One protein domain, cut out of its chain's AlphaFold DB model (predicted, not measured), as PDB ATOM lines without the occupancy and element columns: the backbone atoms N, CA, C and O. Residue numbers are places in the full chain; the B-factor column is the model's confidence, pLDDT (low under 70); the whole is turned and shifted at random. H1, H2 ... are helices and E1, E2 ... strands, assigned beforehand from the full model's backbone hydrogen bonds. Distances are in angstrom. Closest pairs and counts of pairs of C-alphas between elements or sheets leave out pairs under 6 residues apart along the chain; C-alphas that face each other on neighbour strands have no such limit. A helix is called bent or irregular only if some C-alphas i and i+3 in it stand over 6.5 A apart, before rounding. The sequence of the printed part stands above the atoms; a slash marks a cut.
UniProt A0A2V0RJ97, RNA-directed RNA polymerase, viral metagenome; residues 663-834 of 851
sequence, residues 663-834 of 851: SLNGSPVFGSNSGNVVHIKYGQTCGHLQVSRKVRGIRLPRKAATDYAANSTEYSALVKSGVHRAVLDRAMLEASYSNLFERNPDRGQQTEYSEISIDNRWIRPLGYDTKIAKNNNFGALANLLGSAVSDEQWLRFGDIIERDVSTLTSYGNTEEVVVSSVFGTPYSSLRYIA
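Overview. This is residues 663 to 834 of the 851 residues of the protein "RNA-directed RNA polymerase" of viral metagenome (UniProt A0A2V0RJ97). A loose, open frame: a long two-stranded antiparallel ribbon, E1 and E2, runs along one side, while H1, H2 and H3 lie toward one end of the longest axis and H4 and H5 lie nearer the middle, H4 packing on H3 and H5 on H2. Long stretches without named elements, residues 685 to 702, 758 to 781 and 802 to 828, run between or away from these parts, and the short helix H6 lies far off at the other end. The printed part has 172 residues, with six named helices and two named strands in the order E1 H1 H2 H3 E2 H4 H5 H6; the class is mixed, helices and strands, with 75 residues in named elements, under half. The whole is loose, with a radius of gyration of the C-alphas of 19.9 A and spans of 59 by 41 by 29 A.

Along the chain. E1, residues 676 to 684, begins at C-alpha 676 (24.488, 38.671, 5.469) and is 25.0 A long. E2, residues 749 to 757, is 25.4 A long. H3, residues 725 to 740, is the longest helix, 22.7 A; it is irregular, with C-alphas 736 and 739 8.1 A apart, and has a kink of 42 degrees near residue 734. H1 is residues 703 to 711, H2 residues 713 to 720, and H5, residues 791 to 801, is 15.2 A long. H4, residues 782 to 788, is irregular, with C-alphas 784 and 787 9.2 A apart. H6, residues 829 to 834, ends at C-alpha 834 (12.931, 56.375, 6.006).

Arrangement. E1 and E2 are antiparallel neighbours at 159 degrees; N 679 and O 754 are 2.8 A apart and N 752 and O 681 2.9 A, within hydrogen-bond range. Residues 663 to 664 pair, parallel, with residues 679 to 680 of E1. E1 is apart from H3 and H4. H3 and H4 touch, about perpendicular at 74 degrees, closest at the C-alphas of Ala 731 and Leu 784, 6.4 A. H3, with residues 729 to 733 alone, only just touches H1, with 3 pairs of C-alphas within 8 A, the closest those of Ala 705 and Met 732, 6.4 A. H1 and H2 only just touch, and only at the corner, with 3 pairs of C-alphas within 8 A, the closest Ala 709 and Tyr 715, 5.7 A. H2 and H5 touch at a steep tilt of 46 degrees, opposite ways, closest at the C-alphas of Leu 718 and Phe 797, 5.9 A. H6 touches no helix. In H1, H2, H5 and H6 every O i to N i+4 pair is within hydrogen-bond range; H3 has 10 of 12, and H4 0 of 3 with 2 of 4 O i to N i+3 pairs.

Size, cuts and confidence. The C-alphas farthest apart are those of Gly 697 and Tyr 832, 62.3 A. The printed part has no cut. The links E1 to H1, E2 to H4 and H5 to H6 are long. Mean pLDDT of the printed part is 70.2; 77 residues are under 70, among them 756 to 777 and 809 to 834, and H6 has a mean of 37.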
ATOM      1  N   SER A 663      19.294  35.308  13.284       81.31
ATOM      2  CA  SER A 663      17.842  35.149  13.240       81.31
ATOM      3  C   SER A 663      17.485  33.707  13.568       81.31
ATOM      4  O   SER A 663      18.162  32.782  13.126       81.31
ATOM      5  N   LEU A 664      16.412  33.495  14.316       80.00
ATOM      6  CA  LEU A 664      15.961  32.178  14.734       80.00
ATOM      7  C   LEU A 664      14.497  32.012  14.398       80.00
ATOM      8  O   LEU A 664      13.656  32.700  14.980       80.00
ATOM      9  N   ASN A 665      14.191  31.122  13.458       74.94
ATOM     10  CA  ASN A 665      12.845  30.981  12.898       74.94
ATOM     11  C   ASN A 665      12.262  32.342  12.458       74.94
ATOM     12  O   ASN A 665      11.133  32.676  12.811       74.94
ATOM     13  N   GLY A 666      13.065  33.160  11.766       68.12
ATOM     14  CA  GLY A 666      12.681  34.510  11.334       68.12
ATOM     15  C   GLY A 666      12.654  35.574  12.438       68.12
ATOM     16  O   GLY A 666      12.114  36.659  12.227       68.12
ATOM     17  N   SER A 667      13.216  35.315  13.628       68.88
ATOM     18  CA  SER A 667      13.276  36.336  14.682       68.88
ATOM     19  C   SER A 667      14.040  37.588  14.223       68.88
ATOM     20  O   SER A 667      14.987  37.464  13.436       68.88
ATOM     21  N   PRO A 668      13.709  38.784  14.750       66.62
ATOM     22  CA  PRO A 668      14.400  40.001  14.356       66.62
ATOM     23  C   PRO A 668      15.900  39.970  14.659       66.62
ATOM     24  O   PRO A 668      16.318  39.480  15.712       66.62
ATOM     25  N   VAL A 669      16.687  40.561  13.765       71.06
ATOM     26  CA  VAL A 669      18.131  40.787  13.917       71.06
ATOM     27  C   VAL A 669      18.444  42.271  13.990       71.06
ATOM     28  O   VAL A 669      17.684  43.109  13.512       71.06
ATOM     29  N   PHE A 670      19.564  42.604  14.614       67.12
ATOM     30  CA  PHE A 670      19.932  43.958  14.978       67.12
ATOM     31  C   PHE A 670      21.288  44.343  14.408       67.12
ATOM     32  O   PHE A 670      22.274  43.625  14.578       67.12
ATOM     33  N   GLY A 671      21.350  45.531  13.807       56.56
ATOM     34  CA  GLY A 671      22.619  46.174  13.462       56.56
ATOM     35  C   GLY A 671      23.452  45.444  12.405       56.56
ATOM     36  O   GLY A 671      24.662  45.666  12.348       56.56
ATOM     37  N   SER A 672      22.848  44.592  11.568       52.94
ATOM     38  CA  SER A 672      23.541  43.977  10.434       52.94
ATOM     39  C   SER A 672      23.799  45.032   9.349       52.94
ATOM     40  O   SER A 672      23.096  45.116   8.347       52.94
ATOM     41  N   ASN A 673      24.820  45.867   9.556       49.25
ATOM     42  CA  ASN A 673      25.407  46.683   8.488       49.25
ATOM     43  C   ASN A 673      26.088  45.797   7.425       49.25
ATOM     44  O   ASN A 673      26.381  46.257   6.325       49.25
ATOM     45  N   SER A 674      26.368  44.534   7.763       51.78
ATOM     46  CA  SER A 674      26.828  43.497   6.849       51.78
ATOM     47  C   SER A 674      25.621  42.823   6.211       51.78
ATOM     48  O   SER A 674      24.789  42.264   6.921       51.78
ATOM     49  N   GLY A 675      25.545  42.850   4.883       58.28
ATOM     50  CA  GLY A 675      24.449  42.288   4.094       58.28
ATOM     51  C   GLY A 675      24.282  40.769   4.166       58.28
ATOM     52  O   GLY A 675      23.704  40.227   3.246       58.28
ATOM     53  N   ASN A 676      24.756  40.083   5.210       65.69
ATOM     54  CA  ASN A 676      24.488  38.671   5.469       65.69
ATOM     55  C   ASN A 676      24.031  38.492   6.921       65.69
ATOM     56  O   ASN A 676      24.678  38.983   7.851       65.69
ATOM     57  N   VAL A 677      22.927  37.775   7.108       72.38
ATOM     58  CA  VAL A 677      22.427  37.344   8.413       72.38
ATOM     59  C   VAL A 677      22.416  35.829   8.461       72.38
ATOM     60  O   VAL A 677      21.870  35.163   7.584       72.38
ATOM     61  N   VAL A 678      22.994  35.290   9.531       79.31
ATOM     62  CA  VAL A 678      22.881  33.869   9.840       79.31
ATOM     63  C   VAL A 678      21.459  33.614  10.319       79.31
ATOM     64  O   VAL A 678      21.003  34.205  11.299       79.31
ATOM     65  N   HIS A 679      20.752  32.739   9.624       81.75
ATOM     66  CA  HIS A 679      19.413  32.309   9.966       81.75
ATOM     67  C   HIS A 679      19.425  30.840  10.364       81.75
ATOM     68  O   HIS A 679      19.759  29.950   9.579       81.75
ATOM     69  N   ILE A 680      19.040  30.609  11.611       80.88
ATOM     70  CA  ILE A 680      18.887  29.295  12.200       80.88
ATOM     71  C   ILE A 680      17.406  28.931  12.143       80.88
ATOM     72  O   ILE A 680      16.573  29.538  12.821       80.88
ATOM     73  N   LYS A 681      17.070  27.903  11.366       78.94
ATOM     74  CA  LYS A 681      15.775  27.232  11.481       78.94
ATOM     75  C   LYS A 681      15.906  26.200  12.593       78.94
ATOM     76  O   LYS A 681      16.563  25.171  12.454       78.94
ATOM     77  N   TYR A 682      15.306  26.518  13.731       72.62
ATOM     78  CA  TYR A 682      15.209  25.623  14.869       72.62
ATOM     79  C   TYR A 682      13.868  24.902  14.821       72.62
ATOM     80  O   TYR A 682      12.833  25.420  15.260       72.62
ATOM     81  N   GLY A 683      13.905  23.694  14.274       65.81
ATOM     82  CA  GLY A 683      12.797  22.761  14.296       65.81
ATOM     83  C   GLY A 683      12.994  21.779  15.438       65.81
ATOM     84  O   GLY A 683      13.941  20.995  15.458       65.81
ATOM     85  N   GLN A 684      12.054  21.730  16.377       59.12
ATOM     86  CA  GLN A 684      11.857  20.443  17.025       59.12
ATOM     87  C   GLN A 684      11.246  19.536  15.960       59.12
ATOM     88  O   GLN A 684      10.180  19.866  15.429       59.12
ATOM     89  N   THR A 685      11.859  18.379  15.689       51.97
ATOM     90  CA  THR A 685      11.110  17.215  15.207       51.97
ATOM     91  C   THR A 685      10.156  16.845  16.334       51.97
ATOM     92  O   THR A 685      10.354  15.903  17.100       51.97
ATOM     93  N   CYS A 686       9.116  17.662  16.497       46.38
ATOM     94  CA  CYS A 686       7.950  17.319  17.261       46.38
ATOM     95  C   CYS A 686       7.449  16.072  16.556       46.38
ATOM     96  O   CYS A 686       6.788  16.169  15.521       46.38
ATOM     97  N   GLY A 687       7.781  14.886  17.074       47.47
ATOM     98  CA  GLY A 687       6.961  13.727  16.782       47.47
ATOM     99  C   GLY A 687       5.549  14.215  17.042       47.47
ATOM    100  O   GLY A 687       5.314  14.698  18.153       47.47
ATOM    101  N   HIS A 688       4.706  14.248  15.997       52.53
ATOM    102  CA  HIS A 688       3.353  14.788  16.095       52.53
ATOM    103  C   HIS A 688       2.811  14.381  17.448       52.53
ATOM    104  O   HIS A 688       2.889  13.190  17.771       52.53
ATOM    105  N   LEU A 689       2.389  15.367  18.252       56.22
ATOM    106  CA  LEU A 689       1.797  15.112  19.557       56.22
ATOM    107  C   LEU A 689       0.814  13.976  19.298       56.22
ATOM    108  O   LEU A 689      -0.120  14.147  18.514       56.22
ATOM    109  N   GLN A 690       1.107  12.770  19.800       58.94
ATOM    110  CA  GLN A 690       0.211  11.642  19.602       58.94
ATOM    111  C   GLN A 690      -0.949  11.927  20.535       58.94
ATOM    112  O   GLN A 690      -1.022  11.440  21.662       58.94
ATOM    113  N   VAL A 691      -1.817  12.817  20.070       66.38
ATOM    114  CA  VAL A 691      -3.043  13.214  20.718       66.38
ATOM    115  C   VAL A 691      -3.937  12.008  20.596       66.38
ATOM    116  O   VAL A 691      -4.693  11.819  19.641       66.38
ATOM    117  N   SER A 692      -3.764  11.118  21.564       74.19
ATOM    118  CA  SER A 692      -4.640   9.990  21.740       74.19
ATOM    119  C   SER A 692      -6.045  10.545  21.927       74.19
ATOM    120  O   SER A 692      -6.283  11.469  22.706       74.19
ATOM    121  N   ARG A 693      -7.020   9.931  21.257       81.12
ATOM    122  CA  ARG A 693      -8.441  10.204  21.519       81.12
ATOM    123  C   ARG A 693      -8.852   9.800  22.939       81.12
ATOM    124  O   ARG A 693     -10.007   9.997  23.308       81.12
ATOM    125  N   LYS A 694      -7.936   9.203  23.708       82.38
ATOM    126  CA  LYS A 694      -8.109   8.817  25.099       82.38
ATOM    127  C   LYS A 694      -6.988   9.368  25.978       82.38
ATOM    128  O   LYS A 694      -5.817   9.211  25.642       82.38
ATOM    129  N   VAL A 695      -7.336   9.895  27.145       81.69
ATOM    130  CA  VAL A 695      -6.383  10.215  28.219       81.69
ATOM    131  C   VAL A 695      -6.774   9.392  29.435       81.69
ATOM    132  O   VAL A 695      -7.925   9.438  29.857       81.69
ATOM    133  N   ARG A 696      -5.835   8.601  29.976       80.81
ATOM    134  CA  ARG A 696      -6.088   7.694  31.117       80.81
ATOM    135  C   ARG A 696      -7.315   6.787  30.897       80.81
ATOM    136  O   ARG A 696      -8.150   6.625  31.775       80.81
ATOM    137  N   GLY A 697      -7.465   6.256  29.679       82.56
ATOM    138  CA  GLY A 697      -8.598   5.407  29.280       82.56
ATOM    139  C   GLY A 697      -9.897   6.153  28.935       82.56
ATOM    140  O   GLY A 697     -10.757   5.586  28.262       82.56
ATOM    141  N   ILE A 698     -10.018   7.432  29.296       83.69
ATOM    142  CA  ILE A 698     -11.216   8.248  29.074       83.69
ATOM    143  C   ILE A 698     -11.198   8.800  27.653       83.69
ATOM    144  O   ILE A 698     -10.257   9.498  27.276       83.69
ATOM    145  N   ARG A 699     -12.239   8.515  26.861       89.88
ATOM    146  CA  ARG A 699     -12.416   9.115  25.531       89.88
ATOM    147  C   ARG A 699     -12.657  10.614  25.678       89.88
ATOM    148  O   ARG A 699     -13.597  11.019  26.352       89.88
ATOM    149  N   LEU A 700     -11.827  11.414  25.018       91.31
ATOM    150  CA  LEU A 700     -11.924  12.865  25.071       91.31
ATOM    151  C   LEU A 700     -13.210  13.341  24.373       91.31
ATOM    152  O   LEU A 700     -13.430  12.983  23.207       91.31
ATOM    153  N   PRO A 701     -14.060  14.119  25.067       93.00
ATOM    154  CA  PRO A 701     -15.197  14.798  24.460       93.00
ATOM    155  C   PRO A 701     -14.767  15.747  23.332       93.00
ATOM    156  O   PRO A 701     -13.608  16.135  23.228       93.00
ATOM    157  N   ARG A 702     -15.695  16.085  22.436       93.88
ATOM    158  CA  ARG A 702     -15.435  16.982  21.294       93.88
ATOM    159  C   ARG A 702     -16.644  17.862  20.976       93.88
ATOM    160  O   ARG A 702     -16.894  18.144  19.806       93.88
ATOM    161  N   LYS A 703     -17.478  18.192  21.967       94.94
ATOM    162  CA  LYS A 703     -18.765  18.858  21.714       94.94
ATOM    163  C   LYS A 703     -18.568  20.227  21.059       94.94
ATOM    164  O   LYS A 703     -19.204  20.504  20.051       94.94
ATOM    165  N   ALA A 704     -17.633  21.038  21.556       95.00
ATOM    166  CA  ALA A 704     -17.364  22.359  20.989       95.00
ATOM    167  C   ALA A 704     -16.761  22.259  19.585       95.00
ATOM    168  O   ALA A 704     -17.197  22.977  18.689       95.00
ATOM    169  N   ALA A 705     -15.801  21.355  19.375       95.31
ATOM    170  CA  ALA A 705     -15.220  21.130  18.052       95.31
ATOM    171  C   ALA A 705     -16.254  20.605  17.039       95.31
ATOM    172  O   ALA A 705     -16.239  21.006  15.880       95.31
ATOM    173  N   THR A 706     -17.165  19.728  17.474       96.12
ATOM    174  CA  THR A 706     -18.234  19.174  16.627       96.12
ATOM    175  C   THR A 706     -19.236  20.256  16.239       96.12
ATOM    176  O   THR A 706     -19.543  20.403  15.057       96.12
ATOM    177  N   ASP A 707     -19.684  21.060  17.206       95.38
ATOM    178  CA  ASP A 707     -20.584  22.185  16.945       95.38
ATOM    179  C   ASP A 707     -19.934  23.203  16.004       95.38
ATOM    180  O   ASP A 707     -20.572  23.672  15.061       95.38
ATOM    181  N   TYR A 708     -18.647  23.500  16.209       95.81
ATOM    182  CA  TYR A 708     -17.900  24.406  15.346       95.81
ATOM    183  C   TYR A 708     -17.788  23.872  13.921       95.81
ATOM    184  O   TYR A 708     -18.109  24.586  12.978       95.81
ATOM    185  N   ALA A 709     -17.399  22.609  13.748       95.94
ATOM    186  CA  ALA A 709     -17.298  21.987  12.431       95.94
ATOM    187  C   ALA A 709     -18.641  21.969  11.681       95.94
ATOM    188  O   ALA A 709     -18.660  22.112  10.460       95.94
ATOM    189  N   ALA A 710     -19.757  21.820  12.401       95.81
ATOM    190  CA  ALA A 710     -21.096  21.805  11.820       95.81
ATOM    191  C   ALA A 710     -21.613  23.199  11.419       95.81
ATOM    192  O   ALA A 710     -22.391  23.304  10.475       95.81
ATOM    193  N   ASN A 711     -21.201  24.260  12.122       93.50
ATOM    194  CA  ASN A 711     -21.777  25.605  11.966       93.50
ATOM    195  C   ASN A 711     -20.802  26.647  11.391       93.50
ATOM    196  O   ASN A 711     -21.222  27.752  11.042       93.50
ATOM    197  N   SER A 712     -19.506  26.339  11.310       93.88
ATOM    198  CA  SER A 712     -18.479  27.291  10.888       93.88
ATOM    199  C   SER A 712     -18.338  27.359   9.368       93.88
ATOM    200  O   SER A 712     -18.070  26.365   8.681       93.88
ATOM    201  N   THR A 713     -18.442  28.581   8.848       93.38
ATOM    202  CA  THR A 713     -18.103  28.898   7.458       93.38
ATOM    203  C   THR A 713     -16.609  28.732   7.196       93.38
ATOM    204  O   THR A 713     -16.248  28.243   6.131       93.38
ATOM    205  N   GLU A 714     -15.750  29.046   8.173       94.06
ATOM    206  CA  GLU A 714     -14.296  28.845   8.087       94.06
ATOM    207  C   GLU A 714     -13.961  27.361   7.914       94.06
ATOM    208  O   GLU A 714     -13.245  26.991   6.986       94.06
ATOM    209  N   TYR A 715     -14.521  26.495   8.766       95.62
ATOM    210  CA  TYR A 715     -14.298  25.050   8.670       95.62
ATOM    211  C   TYR A 715     -14.736  24.516   7.301       95.62
ATOM    212  O   TYR A 715     -14.007  23.773   6.645       95.62
ATOM    213  N   SER A 716     -15.915  24.940   6.840       96.38
ATOM    214  CA  SER A 716     -16.447  24.551   5.532       96.38
ATOM    215  C   SER A 716     -15.570  25.040   4.374       96.38
ATOM    216  O   SER A 716     -15.364  24.296   3.415       96.38
ATOM    217  N   ALA A 717     -15.037  26.260   4.459       95.62
ATOM    218  CA  ALA A 717     -14.139  26.832   3.459       95.62
ATOM    219  C   ALA A 717     -12.797  26.087   3.394       95.62
ATOM    220  O   ALA A 717     -12.351  25.750   2.301       95.62
ATOM    221  N   LEU A 718     -12.206  25.733   4.539       95.25
ATOM    222  CA  LEU A 718     -10.972  24.935   4.598       95.25
ATOM    223  C   LEU A 718     -11.158  23.532   4.003       95.25
ATOM    224  O   LEU A 718     -10.297  23.029   3.286       95.25
ATOM    225  N   VAL A 719     -12.303  22.887   4.246       97.19
ATOM    226  CA  VAL A 719     -12.604  21.597   3.603       97.19
ATOM    227  C   VAL A 719     -12.731  21.761   2.086       97.19
ATOM    228  O   VAL A 719     -12.199  20.943   1.337       97.19
ATOM    229  N   LYS A 720     -13.406  22.821   1.621       97.19
ATOM    230  CA  LYS A 720     -13.554  23.124   0.187       97.19
ATOM    231  C   LYS A 720     -12.227  23.479  -0.490       97.19
ATOM    232  O   LYS A 720     -12.075  23.170  -1.667       97.19
ATOM    233  N   SER A 721     -11.263  24.055   0.231       95.44
ATOM    234  CA  SER A 721      -9.922  24.336  -0.303       95.44
ATOM    235  C   SER A 721      -9.039  23.088  -0.435       95.44
ATOM    236  O   SER A 721      -7.940  23.154  -0.987       95.44
ATOM    237  N   GLY A 722      -9.529  21.932   0.025       95.69
ATOM    238  CA  GLY A 722      -8.853  20.642  -0.069       95.69
ATOM    239  C   GLY A 722      -8.146  20.216   1.216       95.69
ATOM    240  O   GLY A 722      -7.444  19.203   1.198       95.69
ATOM    241  N   VAL A 723      -8.310  20.938   2.332       93.56
ATOM    242  CA  VAL A 723      -7.754  20.512   3.625       93.56
ATOM    243  C   VAL A 723      -8.549  19.323   4.155       93.56
ATOM    244  O   VAL A 723      -9.764  19.377   4.358       93.56
ATOM    245  N   HIS A 724      -7.855  18.214   4.405       95.31
ATOM    246  CA  HIS A 724      -8.503  16.987   4.845       95.31
ATOM    247  C   HIS A 724      -9.114  17.148   6.249       95.31
ATOM    248  O   HIS A 724      -8.447  17.600   7.183       95.31
ATOM    249  N   ARG A 725     -10.359  16.685   6.449       95.12
ATOM    250  CA  ARG A 725     -11.081  16.798   7.738       95.12
ATOM    251  C   ARG A 725     -10.295  16.245   8.926       95.12
ATOM    252  O   ARG A 725     -10.356  16.802  10.012       95.12
ATOM    253  N   ALA A 726      -9.523  15.176   8.724       91.12
ATOM    254  CA  ALA A 726      -8.692  14.595   9.784       91.12
ATOM    255  C   ALA A 726      -7.581  15.541  10.284       91.12
ATOM    256  O   ALA A 726      -7.193  15.440  11.447       91.12
ATOM    257  N   VAL A 727      -7.078  16.442   9.430       89.69
ATOM    258  CA  VAL A 727      -6.082  17.461   9.802       89.69
ATOM    259  C   VAL A 727      -6.748  18.535  10.657       89.69
ATOM    260  O   VAL A 727      -6.272  18.821  11.754       89.69
ATOM    261  N   LEU A 728      -7.905  19.039  10.215       93.19
ATOM    262  CA  LEU A 728      -8.716  20.003  10.966       93.19
ATOM    263  C   LEU A 728      -9.104  19.452  12.346       93.19
ATOM    264  O   LEU A 728      -8.898  20.096  13.372       93.19
ATOM    265  N   ASP A 729      -9.605  18.218  12.377       91.50
ATOM    266  CA  ASP A 729      -9.982  17.510  13.598       91.50
ATOM    267  C   ASP A 729      -8.823  17.372  14.581       91.50
ATOM    268  O   ASP A 729      -9.011  17.542  15.789       91.50
ATOM    269  N   ARG A 730      -7.633  17.048  14.069       88.00
ATOM    270  CA  ARG A 730      -6.422  16.923  14.877       88.00
ATOM    271  C   ARG A 730      -6.022  18.271  15.464       88.00
ATOM    272  O   ARG A 730      -5.815  18.336  16.671       88.00
ATOM    273  N   ALA A 731      -5.993  19.330  14.653       89.25
ATOM    274  CA  ALA A 731      -5.655  20.678  15.107       89.25
ATOM    275  C   ALA A 731      -6.617  21.166  16.202       89.25
ATOM    276  O   ALA A 731      -6.181  21.687  17.229       89.25
ATOM    277  N   MET A 732      -7.924  20.927  16.041       92.62
ATOM    278  CA  MET A 732      -8.909  21.259  17.074       92.62
ATOM    279  C   MET A 732      -8.694  20.456  18.362       92.62
ATOM    280  O   MET A 732      -8.728  21.017  19.455       92.62
ATOM    281  N   LEU A 733      -8.422  19.153  18.253       89.75
ATOM    282  CA  LEU A 733      -8.180  18.292  19.413       89.75
ATOM    283  C   LEU A 733      -6.892  18.682  20.160       89.75
ATOM    284  O   LEU A 733      -6.889  18.744  21.389       89.75
ATOM    285  N   GLU A 734      -5.819  18.998  19.434       86.25
ATOM    286  CA  GLU A 734      -4.563  19.528  19.978       86.25
ATOM    287  C   GLU A 734      -4.784  20.863  20.695       86.25
ATOM    288  O   GLU A 734      -4.369  21.037  21.847       86.25
ATOM    289  N   ALA A 735      -5.498  21.788  20.055       87.25
ATOM    290  CA  ALA A 735      -5.825  23.085  20.631       87.25
ATOM    291  C   ALA A 735      -6.661  22.956  21.910       87.25
ATOM    292  O   ALA A 735      -6.485  23.766  22.826       87.25
ATOM    293  N   SER A 736      -7.548  21.959  21.973       89.44
ATOM    294  CA  SER A 736      -8.428  21.708  23.112       89.44
ATOM    295  C   SER A 736      -7.775  20.942  24.249       89.44
ATOM    296  O   SER A 736      -8.147  21.207  25.385       89.44
ATOM    297  N   TYR A 737      -6.825  20.038  23.991       88.00
ATOM    298  CA  TYR A 737      -6.346  19.074  24.994       88.00
ATOM    299  C   TYR A 737      -4.827  18.975  25.153       88.00
ATOM    300  O   TYR A 737      -4.366  18.151  25.939       88.00
ATOM    301  N   SER A 738      -4.027  19.804  24.472       81.19
ATOM    302  CA  SER A 738      -2.552  19.761  24.562       81.19
ATOM    303  C   SER A 738      -1.986  19.815  25.987       81.19
ATOM    304  O   SER A 738      -0.886  19.324  26.216       81.19
ATOM    305  N   ASN A 739      -2.724  20.371  26.951       79.25
ATOM    306  CA  ASN A 739      -2.351  20.416  28.364       79.25
ATOM    307  C   ASN A 739      -2.489  19.074  29.110       79.25
ATOM    308  O   ASN A 739      -1.938  18.954  30.199       79.25
ATOM    309  N   LEU A 740      -3.231  18.102  28.563       80.62
ATOM    310  CA  LEU A 740      -3.470  16.785  29.175       80.62
ATOM    311  C   LEU A 740      -2.529  15.690  28.662       80.62
ATOM    312  O   LEU A 740      -2.558  14.571  29.174       80.62
ATOM    313  N   PHE A 741      -1.738  15.979  27.632       76.62
ATOM    314  CA  PHE A 741      -0.800  15.019  27.069       76.62
ATOM    315  C   PHE A 741       0.606  15.316  27.555       76.62
ATOM    316  O   PHE A 741       1.091  16.445  27.459       76.62
ATOM    317  N   GLU A 742       1.285  14.272  28.015       64.56
ATOM    318  CA  GLU A 742       2.732  14.308  28.125       64.56
ATOM    319  C   GLU A 742       3.291  14.412  26.708       64.56
ATOM    320  O   GLU A 742       3.029  13.573  25.843       64.56
ATOM    321  N   ARG A 743       4.026  15.492  26.437       61.06
ATOM    322  CA  ARG A 743       4.816  15.547  25.212       61.06
ATOM    323  C   ARG A 743       5.910  14.500  25.356       61.06
ATOM    324  O   ARG A 743       6.607  14.493  26.370       61.06
ATOM    325  N   ASN A 744       6.050  13.635  24.351       56.19
ATOM    326  CA  ASN A 744       7.217  12.766  24.278       56.19
ATOM    327  C   ASN A 744       8.466  13.649  24.417       56.19
ATOM    328  O   ASN A 744       8.521  14.678  23.735       56.19
ATOM    329  N   PRO A 745       9.429  13.288  25.285       54.03
ATOM    330  CA  PRO A 745      10.694  14.001  25.350       54.03
ATOM    331  C   PRO A 745      11.275  14.081  23.934       54.03
ATOM    332  O   PRO A 745      11.250  13.089  23.205       54.03
ATOM    333  N   ASP A 746      11.669  15.298  23.550       55.44
ATOM    334  CA  ASP A 746      12.080  15.723  22.208       55.44
ATOM    335  C   ASP A 746      12.693  14.576  21.377       55.44
ATOM    336  O   ASP A 746      13.768  14.066  21.699       55.44
ATOM    337  N   ARG A 747      12.017  14.164  20.290       51.25
ATOM    338  CA  ARG A 747      12.559  13.214  19.299       51.25
ATOM    339  C   ARG A 747      13.602  13.936  18.439       51.25
ATOM    340  O   ARG A 747      13.362  14.220  17.270       51.25
ATOM    341  N   GLY A 748      14.734  14.272  19.045       60.41
ATOM    342  CA  GLY A 748      15.804  15.035  18.410       60.41
ATOM    343  C   GLY A 748      15.457  16.513  18.205       60.41
ATOM    344  O   GLY A 748      14.309  16.894  17.976       60.41
ATOM    345  N   GLN A 749      16.477  17.354  18.312       68.69
ATOM    346  CA  GLN A 749      16.433  18.753  17.902       68.69
ATOM    347  C   GLN A 749      17.092  18.821  16.525       68.69
ATOM    348  O   GLN A 749      18.190  18.289  16.355       68.69
ATOM    349  N   GLN A 750      16.426  19.419  15.541       72.38
ATOM    350  CA  GLN A 750      17.014  19.681  14.233       72.38
ATOM    351  C   GLN A 750      17.316  21.171  14.138       72.38
ATOM    352  O   GLN A 750      16.451  22.022  14.350       72.38
ATOM    353  N   THR A 751      18.578  21.475  13.862       76.38
ATOM    354  CA  THR A 751      19.041  22.841  13.644       76.38
ATOM    355  C   THR A 751      19.549  22.910  12.217       76.38
ATOM    356  O   THR A 751      20.518  22.233  11.877       76.38
ATOM    357  N   GLU A 752      18.870  23.684  11.383       80.94
ATOM    358  CA  GLU A 752      19.295  23.959  10.014       80.94
ATOM    359  C   GLU A 752      19.861  25.374   9.952       80.94
ATOM    360  O   GLU A 752      19.267  26.321  10.475       80.94
ATOM    361  N   TYR A 753      21.017  25.511   9.309       83.06
ATOM    362  CA  TYR A 753      21.691  26.788   9.130       83.06
ATOM    363  C   TYR A 753      21.509  27.247   7.690       83.06
ATOM    364  O   TYR A 753      21.727  26.489   6.746       83.06
ATOM    365  N   SER A 754      21.128  28.507   7.535       80.12
ATOM    366  CA  SER A 754      21.048  29.200   6.255       80.12
ATOM    367  C   SER A 754      21.691  30.571   6.411       80.12
ATOM    368  O   SER A 754      21.557  31.205   7.456       80.12
ATOM    369  N   GLU A 755      22.413  31.030   5.398       75.94
ATOM    370  CA  GLU A 755      22.910  32.403   5.352       75.94
ATOM    371  C   GLU A 755      22.021  33.182   4.392       75.94
ATOM    372  O   GLU A 755      21.899  32.833   3.219       75.94
ATOM    373  N   ILE A 756      21.364  34.214   4.907       69.50
ATOM    374  CA  ILE A 756      20.473  35.054   4.118       69.50
ATOM    375  C   ILE A 756      21.234  36.327   3.797       69.50
ATOM    376  O   ILE A 756      21.539  37.124   4.688       69.50
ATOM    377  N   SER A 757      21.543  36.518   2.515       62.41
ATOM    378  CA  SER A 757      22.100  37.781   2.053       62.41
ATOM    379  C   SER A 757      20.986  38.825   1.976       62.41
ATOM    380  O   SER A 757      20.050  38.715   1.184       62.41
ATOM    381  N   ILE A 758      21.069  39.834   2.832       60.88
ATOM    382  CA  ILE A 758      20.215  41.012   2.805       60.88
ATOM    383  C   ILE A 758      20.808  41.969   1.775       60.88
ATOM    384  O   ILE A 758      21.731  42.735   2.062       60.88
ATOM    385  N   ASP A 759      20.260  41.950   0.561       52.62
ATOM    386  CA  ASP A 759      20.486  43.044  -0.380       52.62
ATOM    387  C   ASP A 759      19.849  44.309   0.221       52.62
ATOM    388  O   ASP A 759      18.641  44.368   0.462       52.62
ATOM    389  N   ASN A 760      20.676  45.329   0.480       50.72
ATOM    390  CA  ASN A 760      20.282  46.608   1.083       50.72
ATOM    391  C   ASN A 760      19.097  47.292   0.369       50.72
ATOM    392  O   ASN A 760      18.455  48.168   0.950       50.72
ATOM    393  N   ARG A 761      18.767  46.892  -0.869       42.09
ATOM    394  CA  ARG A 761      17.572  47.338  -1.606       42.09
ATOM    395  C   ARG A 761      16.241  46.843  -1.021       42.09
ATOM    396  O   ARG A 761      15.208  47.432  -1.331       42.09
ATOM    397  N   TRP A 762      16.249  45.819  -0.165       39.88
ATOM    398  CA  TRP A 762      15.049  45.194   0.414       39.88
ATOM    399  C   TRP A 762      14.763  45.588   1.864       39.88
ATOM    400  O   TRP A 762      13.803  45.091   2.451       39.88
ATOM    401  N   ILE A 763      15.526  46.526   2.438       42.41
ATOM    402  CA  ILE A 763      15.211  47.105   3.750       42.41
ATOM    403  C   ILE A 763      13.960  47.977   3.592       42.41
ATOM    404  O   ILE A 763      14.031  49.191   3.391       42.41
ATOM    405  N   ARG A 764      12.780  47.353   3.653       37.75
ATOM    406  CA  ARG A 764      11.511  48.072   3.719       37.75
ATOM    407  C   ARG A 764      11.415  48.680   5.117       37.75
ATOM    408  O   ARG A 764      11.344  47.933   6.091       37.75
ATOM    409  N   PRO A 765      11.388  50.016   5.271       37.97
ATOM    410  CA  PRO A 765      11.007  50.588   6.547       37.97
ATOM    411  C   PRO A 765       9.600  50.077   6.866       37.97
ATOM    412  O   PRO A 765       8.658  50.340   6.116       37.97
ATOM    413  N   LEU A 766       9.470  49.365   7.987       39.12
ATOM    414  CA  LEU A 766       8.254  48.725   8.517       39.12
ATOM    415  C   LEU A 766       7.045  49.674   8.708       39.12
ATOM    416  O   LEU A 766       6.007  49.285   9.232       39.12
ATOM    417  N   GLY A 767       7.151  50.931   8.273       36.19
ATOM    418  CA  GLY A 767       6.158  51.980   8.445       36.19
ATOM    419  C   GLY A 767       5.255  52.281   7.247       36.19
ATOM    420  O   GLY A 767       4.440  53.187   7.395       36.19
ATOM    421  N   TYR A 768       5.369  51.619   6.082       31.84
ATOM    422  CA  TYR A 768       4.576  52.038   4.903       31.84
ATOM    423  C   TYR A 768       3.732  50.994   4.154       31.84
ATOM    424  O   TYR A 768       2.931  51.429   3.336       31.84
ATOM    425  N   ASP A 769       3.772  49.697   4.491       32.53
ATOM    426  CA  ASP A 769       2.884  48.696   3.851       32.53
ATOM    427  C   ASP A 769       2.207  47.694   4.804       32.53
ATOM    428  O   ASP A 769       1.552  46.746   4.381       32.53
ATOM    429  N   THR A 770       2.219  47.950   6.115       36.16
ATOM    430  CA  THR A 770       1.389  47.179   7.064       36.16
ATOM    431  C   THR A 770      -0.112  47.423   6.890       36.16
ATOM    432  O   THR A 770      -0.913  46.796   7.577       36.16
ATOM    433  N   LYS A 771      -0.543  48.278   5.949       34.44
ATOM    434  CA  LYS A 771      -1.956  48.335   5.545       34.44
ATOM    435  C   LYS A 771      -2.458  46.993   4.994       34.44
ATOM    436  O   LYS A 771      -3.652  46.749   5.114       34.44
ATOM    437  N   ILE A 772      -1.575  46.131   4.479       35.88
ATOM    438  CA  ILE A 772      -1.947  44.815   3.935       35.88
ATOM    439  C   ILE A 772      -2.134  43.758   5.048       35.88
ATOM    440  O   ILE A 772      -2.912  42.832   4.873       35.88
ATOM    441  N   ALA A 773      -1.547  43.930   6.242       39.53
ATOM    442  CA  ALA A 773      -1.648  42.949   7.339       39.53
ATOM    443  C   ALA A 773      -2.707  43.272   8.417       39.53
ATOM    444  O   ALA A 773      -2.976  42.449   9.291       39.53
ATOM    445  N   LYS A 774      -3.321  44.463   8.376       38.78
ATOM    446  CA  LYS A 774      -4.139  45.036   9.471       38.78
ATOM    447  C   LYS A 774      -5.542  44.421   9.653       38.78
ATOM    448  O   LYS A 774      -6.409  45.054  10.246       38.78
ATOM    449  N   ASN A 775      -5.793  43.222   9.118       43.03
ATOM    450  CA  ASN A 775      -7.062  42.494   9.268       43.03
ATOM    451  C   ASN A 775      -6.921  40.968   9.083       43.03
ATOM    452  O   ASN A 775      -7.871  40.288   8.686       43.03
ATOM    453  N   ASN A 776      -5.759  40.395   9.403       50.41
ATOM    454  CA  ASN A 776      -5.452  38.983   9.144       50.41
ATOM    455  C   ASN A 776      -6.065  38.014  10.168       50.41
ATOM    456  O   ASN A 776      -5.489  36.989  10.525       50.41
ATOM    457  N   ASN A 777      -7.281  38.298  10.641       65.69
ATOM    458  CA  ASN A 777      -8.077  37.277  11.303       65.69
ATOM    459  C   ASN A 777      -8.738  36.397  10.233       65.69
ATOM    460  O   ASN A 777      -9.899  36.591   9.865       65.69
ATOM    461  N   PHE A 778      -7.969  35.430   9.731       76.31
ATOM    462  CA  PHE A 778      -8.425  34.394   8.799       76.31
ATOM    463  C   PHE A 778      -9.360  33.364   9.445       76.31
ATOM    464  O   PHE A 778      -9.922  32.516   8.758       76.31
ATOM    465  N   GLY A 779      -9.557  33.481  10.760       83.81
ATOM    466  CA  GLY A 779     -10.357  32.593  11.583       83.81
ATOM    467  C   GLY A 779      -9.501  31.799  12.570       83.81
ATOM    468  O   GLY A 779      -8.267  31.820  12.548       83.81
ATOM    469  N   ALA A 780     -10.162  31.159  13.534       85.94
ATOM    470  CA  ALA A 780      -9.468  30.506  14.640       85.94
ATOM    471  C   ALA A 780      -8.744  29.232  14.199       85.94
ATOM    472  O   ALA A 780      -7.701  28.905  14.760       85.94
ATOM    473  N   LEU A 781      -9.297  28.509  13.227       88.25
ATOM    474  CA  LEU A 781      -8.740  27.250  12.754       88.25
ATOM    475  C   LEU A 781      -7.601  27.482  11.763       88.25
ATOM    476  O   LEU A 781      -6.587  26.798  11.852       88.25
ATOM    477  N   ALA A 782      -7.713  28.488  10.899       86.25
ATOM    478  CA  ALA A 782      -6.659  28.891   9.982       86.25
ATOM    479  C   ALA A 782      -5.370  29.227  10.749       86.25
ATOM    480  O   ALA A 782      -4.303  28.689  10.459       86.25
ATOM    481  N   ASN A 783      -5.506  29.997  11.834       82.00
ATOM    482  CA  ASN A 783      -4.403  30.344  12.734       82.00
ATOM    483  C   ASN A 783      -3.789  29.138  13.472       82.00
ATOM    484  O   ASN A 783      -2.647  29.217  13.918       82.00
ATOM    485  N   LEU A 784      -4.528  28.036  13.639       82.88
ATOM    486  CA  LEU A 784      -4.019  26.812  14.273       82.88
ATOM    487  C   LEU A 784      -3.290  25.895  13.291       82.88
ATOM    488  O   LEU A 784      -2.454  25.103  13.719       82.88
ATOM    489  N   LEU A 785      -3.636  25.955  12.006       81.69
ATOM    490  CA  LEU A 785      -3.123  25.024  11.006       81.69
ATOM    491  C   LEU A 785      -1.697  25.366  10.573       81.69
ATOM    492  O   LEU A 785      -0.908  24.443  10.394       81.69
ATOM    493  N   GLY A 786      -1.346  26.651  10.452       74.19
ATOM    494  CA  GLY A 786       0.010  27.079  10.085       74.19
ATOM    495  C   GLY A 786       0.574  26.292   8.892       74.19
ATOM    496  O   GLY A 786      -0.060  26.203   7.844       74.19
ATOM    497  N   SER A 787       1.735  25.654   9.078       67.12
ATOM    498  CA  SER A 787       2.414  24.838   8.057       67.12
ATOM    499  C   SER A 787       1.816  23.438   7.829       67.12
ATOM    500  O   SER A 787       2.358  22.663   7.046       67.12
ATOM    501  N   ALA A 788       0.725  23.065   8.508       76.50
ATOM    502  CA  ALA A 788       0.037  21.783   8.301       76.50
ATOM    503  C   ALA A 788      -0.821  21.745   7.019       76.50
ATOM    504  O   ALA A 788      -1.454  20.727   6.728       76.50
ATOM    505  N   VAL A 789      -0.876  22.860   6.292       84.19
ATOM    506  CA  VAL A 789      -1.668  23.093   5.081       84.19
ATOM    507  C   VAL A 789      -0.716  23.589   3.995       84.19
ATOM    508  O   VAL A 789       0.179  24.381   4.283       84.19
ATOM    509  N   SER A 790      -0.872  23.095   2.764       85.31
ATOM    510  CA  SER A 790      -0.019  23.509   1.647       85.31
ATOM    511  C   SER A 790      -0.369  24.910   1.148       85.31
ATOM    512  O   SER A 790      -1.503  25.369   1.278       85.31
ATOM    513  N   ASP A 791       0.580  25.574   0.495       85.62
ATOM    514  CA  ASP A 791       0.364  26.908  -0.081       85.62
ATOM    515  C   ASP A 791      -0.772  26.933  -1.095       85.62
ATOM    516  O   ASP A 791      -1.574  27.860  -1.105       85.62
ATOM    517  N   GLU A 792      -0.900  25.879  -1.900       90.06
ATOM    518  CA  GLU A 792      -2.013  25.714  -2.833       90.06
ATOM    519  C   GLU A 792      -3.367  25.656  -2.104       90.06
ATOM    520  O   GLU A 792      -4.341  26.270  -2.537       90.06
ATOM    521  N   GLN A 793      -3.435  24.948  -0.972       91.38
ATOM    522  CA  GLN A 793      -4.641  24.888  -0.143       91.38
ATOM    523  C   GLN A 793      -4.929  26.227   0.540       91.38
ATOM    524  O   GLN A 793      -6.102  26.582   0.690       91.38
ATOM    525  N   TRP A 794      -3.895  26.972   0.942       91.00
ATOM    526  CA  TRP A 794      -4.060  28.323   1.468       91.00
ATOM    527  C   TRP A 794      -4.596  29.265   0.403       91.00
ATOM    528  O   TRP A 794      -5.646  29.848   0.632       91.00
ATOM    529  N   LEU A 795      -3.970  29.344  -0.773       88.75
ATOM    530  CA  LEU A 795      -4.432  30.186  -1.881       88.75
ATOM    531  C   LEU A 795      -5.897  29.898  -2.234       88.75
ATOM    532  O   LEU A 795      -6.715  30.813  -2.231       88.75
ATOM    533  N   ARG A 796      -6.270  28.618  -2.376       93.19
ATOM    534  CA  ARG A 796      -7.674  28.215  -2.581       93.19
ATOM    535  C   ARG A 796      -8.596  28.647  -1.444       93.19
ATOM    536  O   ARG A 796      -9.743  29.004  -1.687       93.19
ATOM    537  N   PHE A 797      -8.140  28.569  -0.195       93.62
ATOM    538  CA  PHE A 797      -8.916  29.044   0.950       93.62
ATOM    539  C   PHE A 797      -9.137  30.557   0.873       93.62
ATOM    540  O   PHE A 797     -10.268  30.991   1.069       93.62
ATOM    541  N   GLY A 798      -8.098  31.324   0.529       89.44
ATOM    542  CA  GLY A 798      -8.170  32.766   0.283       89.44
ATOM    543  C   GLY A 798      -9.165  33.130  -0.807       89.44
ATOM    544  O   GLY A 798     -10.013  33.988  -0.579       89.44
ATOM    545  N   ASP A 799      -9.145  32.403  -1.927       91.81
ATOM    546  CA  ASP A 799     -10.117  32.570  -3.014       91.81
ATOM    547  C   ASP A 799     -11.555  32.320  -2.532       91.81
ATOM    548  O   ASP A 799     -12.458  33.096  -2.826       91.81
ATOM    549  N   ILE A 800     -11.780  31.263  -1.739       93.19
ATOM    550  CA  ILE A 800     -13.114  30.903  -1.225       93.19
ATOM    551  C   ILE A 800     -13.665  31.948  -0.249       93.19
ATOM    552  O   ILE A 800     -14.876  32.170  -0.216       93.19
ATOM    553  N   ILE A 801     -12.812  32.533   0.594       92.25
ATOM    554  CA  ILE A 801     -13.230  33.551   1.571       92.25
ATOM    555  C   ILE A 801     -13.082  34.980   1.043       92.25
ATOM    556  O   ILE A 801     -13.365  35.917   1.792       92.25
ATOM    557  N   GLU A 802     -12.625  35.129  -0.202       91.38
ATOM    558  CA  GLU A 802     -12.343  36.396  -0.877       91.38
ATOM    559  C   GLU A 802     -11.383  37.290  -0.072       91.38
ATOM    560  O   GLU A 802     -11.626  38.480   0.150       91.38
ATOM    561  N   ARG A 803     -10.283  36.708   0.426       86.06
ATOM    562  CA  ARG A 803      -9.244  37.432   1.179       86.06
ATOM    563  C   ARG A 803      -7.844  37.045   0.735       86.06
ATOM    564  O   ARG A 803      -7.570  35.887   0.441       86.06
ATOM    565  N   ASP A 804      -6.941  38.019   0.799       82.00
ATOM    566  CA  ASP A 804      -5.512  37.781   0.638       82.00
ATOM    567  C   ASP A 804      -4.967  37.006   1.844       82.00
ATOM    568  O   ASP A 804      -4.905  37.513   2.961       82.00
ATOM    569  N   VAL A 805      -4.594  35.756   1.597       80.38
ATOM    570  CA  VAL A 805      -4.034  34.808   2.572       80.38
ATOM    571  C   VAL A 805      -2.541  34.589   2.359       80.38
ATOM    572  O   VAL A 805      -1.986  33.626   2.886       80.38
ATOM    573  N   SER A 806      -1.873  35.455   1.594       72.44
ATOM    574  CA  SER A 806      -0.436  35.354   1.315       72.44
ATOM    575  C   SER A 806       0.386  35.160   2.590       72.44
ATOM    576  O   SER A 806       1.266  34.307   2.610       72.44
ATOM    577  N   THR A 807       0.016  35.809   3.699       68.94
ATOM    578  CA  THR A 807       0.689  35.657   5.004       68.94
ATOM    579  C   THR A 807       0.552  34.276   5.658       68.94
ATOM    580  O   THR A 807       1.247  34.001   6.629       68.94
ATOM    581  N   LEU A 808      -0.370  33.422   5.202       70.44
ATOM    582  CA  LEU A 808      -0.506  32.036   5.676       70.44
ATOM    583  C   LEU A 808       0.319  31.046   4.846       70.44
ATOM    584  O   LEU A 808       0.613  29.948   5.317       70.44
ATOM    585  N   THR A 809       0.689  31.421   3.621       69.12
ATOM    586  CA  THR A 809       1.485  30.580   2.719       69.12
ATOM    587  C   THR A 809       2.948  30.521   3.161       69.12
ATOM    588  O   THR A 809       3.452  31.432   3.817       69.12
ATOM    589  N   SER A 810       3.672  29.477   2.767       58.00
ATOM    590  CA  SER A 810       5.127  29.397   2.899       58.00
ATOM    591  C   SER A 810       5.839  30.503   2.115       58.00
ATOM    592  O   SER A 810       6.889  30.956   2.554       58.00
ATOM    593  N   TYR A 811       5.226  31.027   1.044       43.91
ATOM    594  CA  TYR A 811       5.672  32.254   0.368       43.91
ATOM    595  C   TYR A 811       5.525  33.526   1.229       43.91
ATOM    596  O   TYR A 811       6.300  34.462   1.057       43.91
ATOM    597  N   GLY A 812       4.573  33.574   2.167       45.50
ATOM    598  CA  GLY A 812       4.457  34.635   3.181       45.50
ATOM    599  C   GLY A 812       5.273  34.371   4.450       45.50
ATOM    600  O   GLY A 812       5.649  35.313   5.135       45.50
ATOM    601  N   ASN A 813       5.600  33.104   4.725       45.59
ATOM    602  CA  ASN A 813       6.696  32.690   5.610       45.59
ATOM    603  C   ASN A 813       8.017  32.584   4.835       45.59
ATOM    604  O   ASN A 813       8.878  31.770   5.193       45.59
ATOM    605  N   THR A 814       8.179  33.367   3.758       42.75
ATOM    606  CA  THR A 814       9.488  33.519   3.129       42.75
ATOM    607  C   THR A 814      10.489  33.907   4.202       42.75
ATOM    608  O   THR A 814      10.127  34.362   5.286       42.75
ATOM    609  N   GLU A 815      11.759  33.658   3.916       45.94
ATOM    610  CA  GLU A 815      12.925  33.902   4.762       45.94
ATOM    611  C   GLU A 815      13.144  35.405   5.063       45.94
ATOM    612  O   GLU A 815      14.248  35.934   4.983       45.94
ATOM    613  N   GLU A 816      12.071  36.125   5.379       48.47
ATOM    614  CA  GLU A 816      12.017  37.505   5.797       48.47
ATOM    615  C   GLU A 816      12.579  37.592   7.210       48.47
ATOM    616  O   GLU A 816      11.894  37.539   8.232       48.47
ATOM    617  N   VAL A 817      13.894  37.730   7.261       49.06
ATOM    618  CA  VAL A 817      14.573  38.218   8.445       49.06
ATOM    619  C   VAL A 817      14.153  39.669   8.654       49.06
ATOM    620  O   VAL A 817      14.474  40.554   7.859       49.06
ATOM    621  N   VAL A 818      13.469  39.938   9.763       52.38
ATOM    622  CA  VAL A 818      13.168  41.314  10.163       52.38
ATOM    623  C   VAL A 818      14.454  41.980  10.653       52.38
ATOM    624  O   VAL A 818      14.929  41.717  11.757       52.38
ATOM    625  N   VAL A 819      15.030  42.865   9.842       50.00
ATOM    626  CA  VAL A 819      16.218  43.642  10.222       50.00
ATOM    627  C   VAL A 819      15.784  44.925  10.928       50.00
ATOM    628  O   VAL A 819      15.166  45.803  10.327       50.00
ATOM    629  N   SER A 820      16.131  45.060  12.208       49.75
ATOM    630  CA  SER A 820      15.971  46.298  12.972       49.75
ATOM    631  C   SER A 820      17.303  47.043  13.062       49.75
ATOM    632  O   SER A 820      18.299  46.528  13.572       49.75
ATOM    633  N   SER A 821      17.336  48.286  12.591       41.12
ATOM    634  CA  SER A 821      18.533  49.139  12.612       41.12
ATOM    635  C   SER A 821      18.588  50.111  13.797       41.12
ATOM    636  O   SER A 821      19.497  50.938  13.856       41.12
ATOM    637  N   VAL A 822      17.642  50.049  14.745       41.78
ATOM    638  CA  VAL A 822      17.486  51.089  15.776       41.78
ATOM    639  C   VAL A 822      17.395  50.508  17.189       41.78
ATOM    640  O   VAL A 822      16.577  49.629  17.454       41.78
ATOM    641  N   PHE A 823      18.221  51.043  18.097       40.12
ATOM    642  CA  PHE A 823      18.140  50.821  19.544       40.12
ATOM    643  C   PHE A 823      17.112  51.754  20.192       40.12
ATOM    644  O   PHE A 823      17.036  52.941  19.867       40.12
ATOM    645  N   GLY A 824      16.334  51.208  21.131       43.41
ATOM    646  CA  GLY A 824      15.206  51.902  21.749       43.41
ATOM    647  C   GLY A 824      14.027  52.040  20.784       43.41
ATOM    648  O   GLY A 824      14.075  51.599  19.636       43.41
ATOM    649  N   THR A 825      12.955  52.680  21.230       38.66
ATOM    650  CA  THR A 825      11.890  53.147  20.333       38.66
ATOM    651  C   THR A 825      12.044  54.662  20.175       38.66
ATOM    652  O   THR A 825      11.264  55.400  20.778       38.66
ATOM    653  N   PRO A 826      13.053  55.198  19.454       36.72
ATOM    654  CA  PRO A 826      13.007  56.603  19.096       36.72
ATOM    655  C   PRO A 826      11.858  56.766  18.103       36.72
ATOM    656  O   PRO A 826      11.915  56.221  16.996       36.72
ATOM    657  N   TYR A 827      10.825  57.532  18.466       44.06
ATOM    658  CA  TYR A 827       9.719  57.850  17.554       44.06
ATOM    659  C   TYR A 827      10.216  58.555  16.274       44.06
ATOM    660  O   TYR A 827       9.518  58.607  15.263       44.06
ATOM    661  N   SER A 828      11.439  59.095  16.283       32.25
ATOM    662  CA  SER A 828      12.056  59.832  15.180       32.25
ATOM    663  C   SER A 828      12.966  58.995  14.268       32.25
ATOM    664  O   SER A 828      13.056  59.311  13.081       32.25
ATOM    665  N   SER A 829      13.613  57.929  14.750       35.62
ATOM    666  CA  SER A 829      14.684  57.249  13.995       35.62
ATOM    667  C   SER A 829      14.173  56.397  12.837       35.62
ATOM    668  O   SER A 829      14.787  56.404  11.776       35.62
ATOM    669  N   LEU A 830      13.005  55.756  12.962       38.12
ATOM    670  CA  LEU A 830      12.376  55.059  11.828       38.12
ATOM    671  C   LEU A 830      12.005  56.035  10.698       38.12
ATOM    672  O   LEU A 830      12.131  55.697   9.523       38.12
ATOM    673  N   ARG A 831      11.618  57.275  11.034       36.94
ATOM    674  CA  ARG A 831      11.369  58.341  10.049       36.94
ATOM    675  C   ARG A 831      12.647  58.958   9.508       36.94
ATOM    676  O   ARG A 831      12.664  59.268   8.325       36.94
ATOM    677  N   TYR A 832      13.685  59.156  10.318       34.66
ATOM    678  CA  TYR A 832      14.970  59.662   9.834       34.66
ATOM    679  C   TYR A 832      15.607  58.656   8.881       34.66
ATOM    680  O   TYR A 832      15.996  59.036   7.790       34.66
ATOM    681  N   ILE A 833      15.578  57.366   9.211       37.16
ATOM    682  CA  ILE A 833      16.018  56.290   8.320       37.16
ATOM    683  C   ILE A 833      15.135  56.235   7.070       37.16
ATOM    684  O   ILE A 833      15.666  56.254   5.970       37.16
ATOM    685  N   ALA A 834      13.804  56.306   7.184       37.94
ATOM    686  CA  ALA A 834      12.931  56.375   6.006       37.94
ATOM    687  C   ALA A 834      13.144  57.646   5.155       37.94
ATOM    688  O   ALA A 834      12.977  57.610   3.938       37.94
TER     689      ALA A 834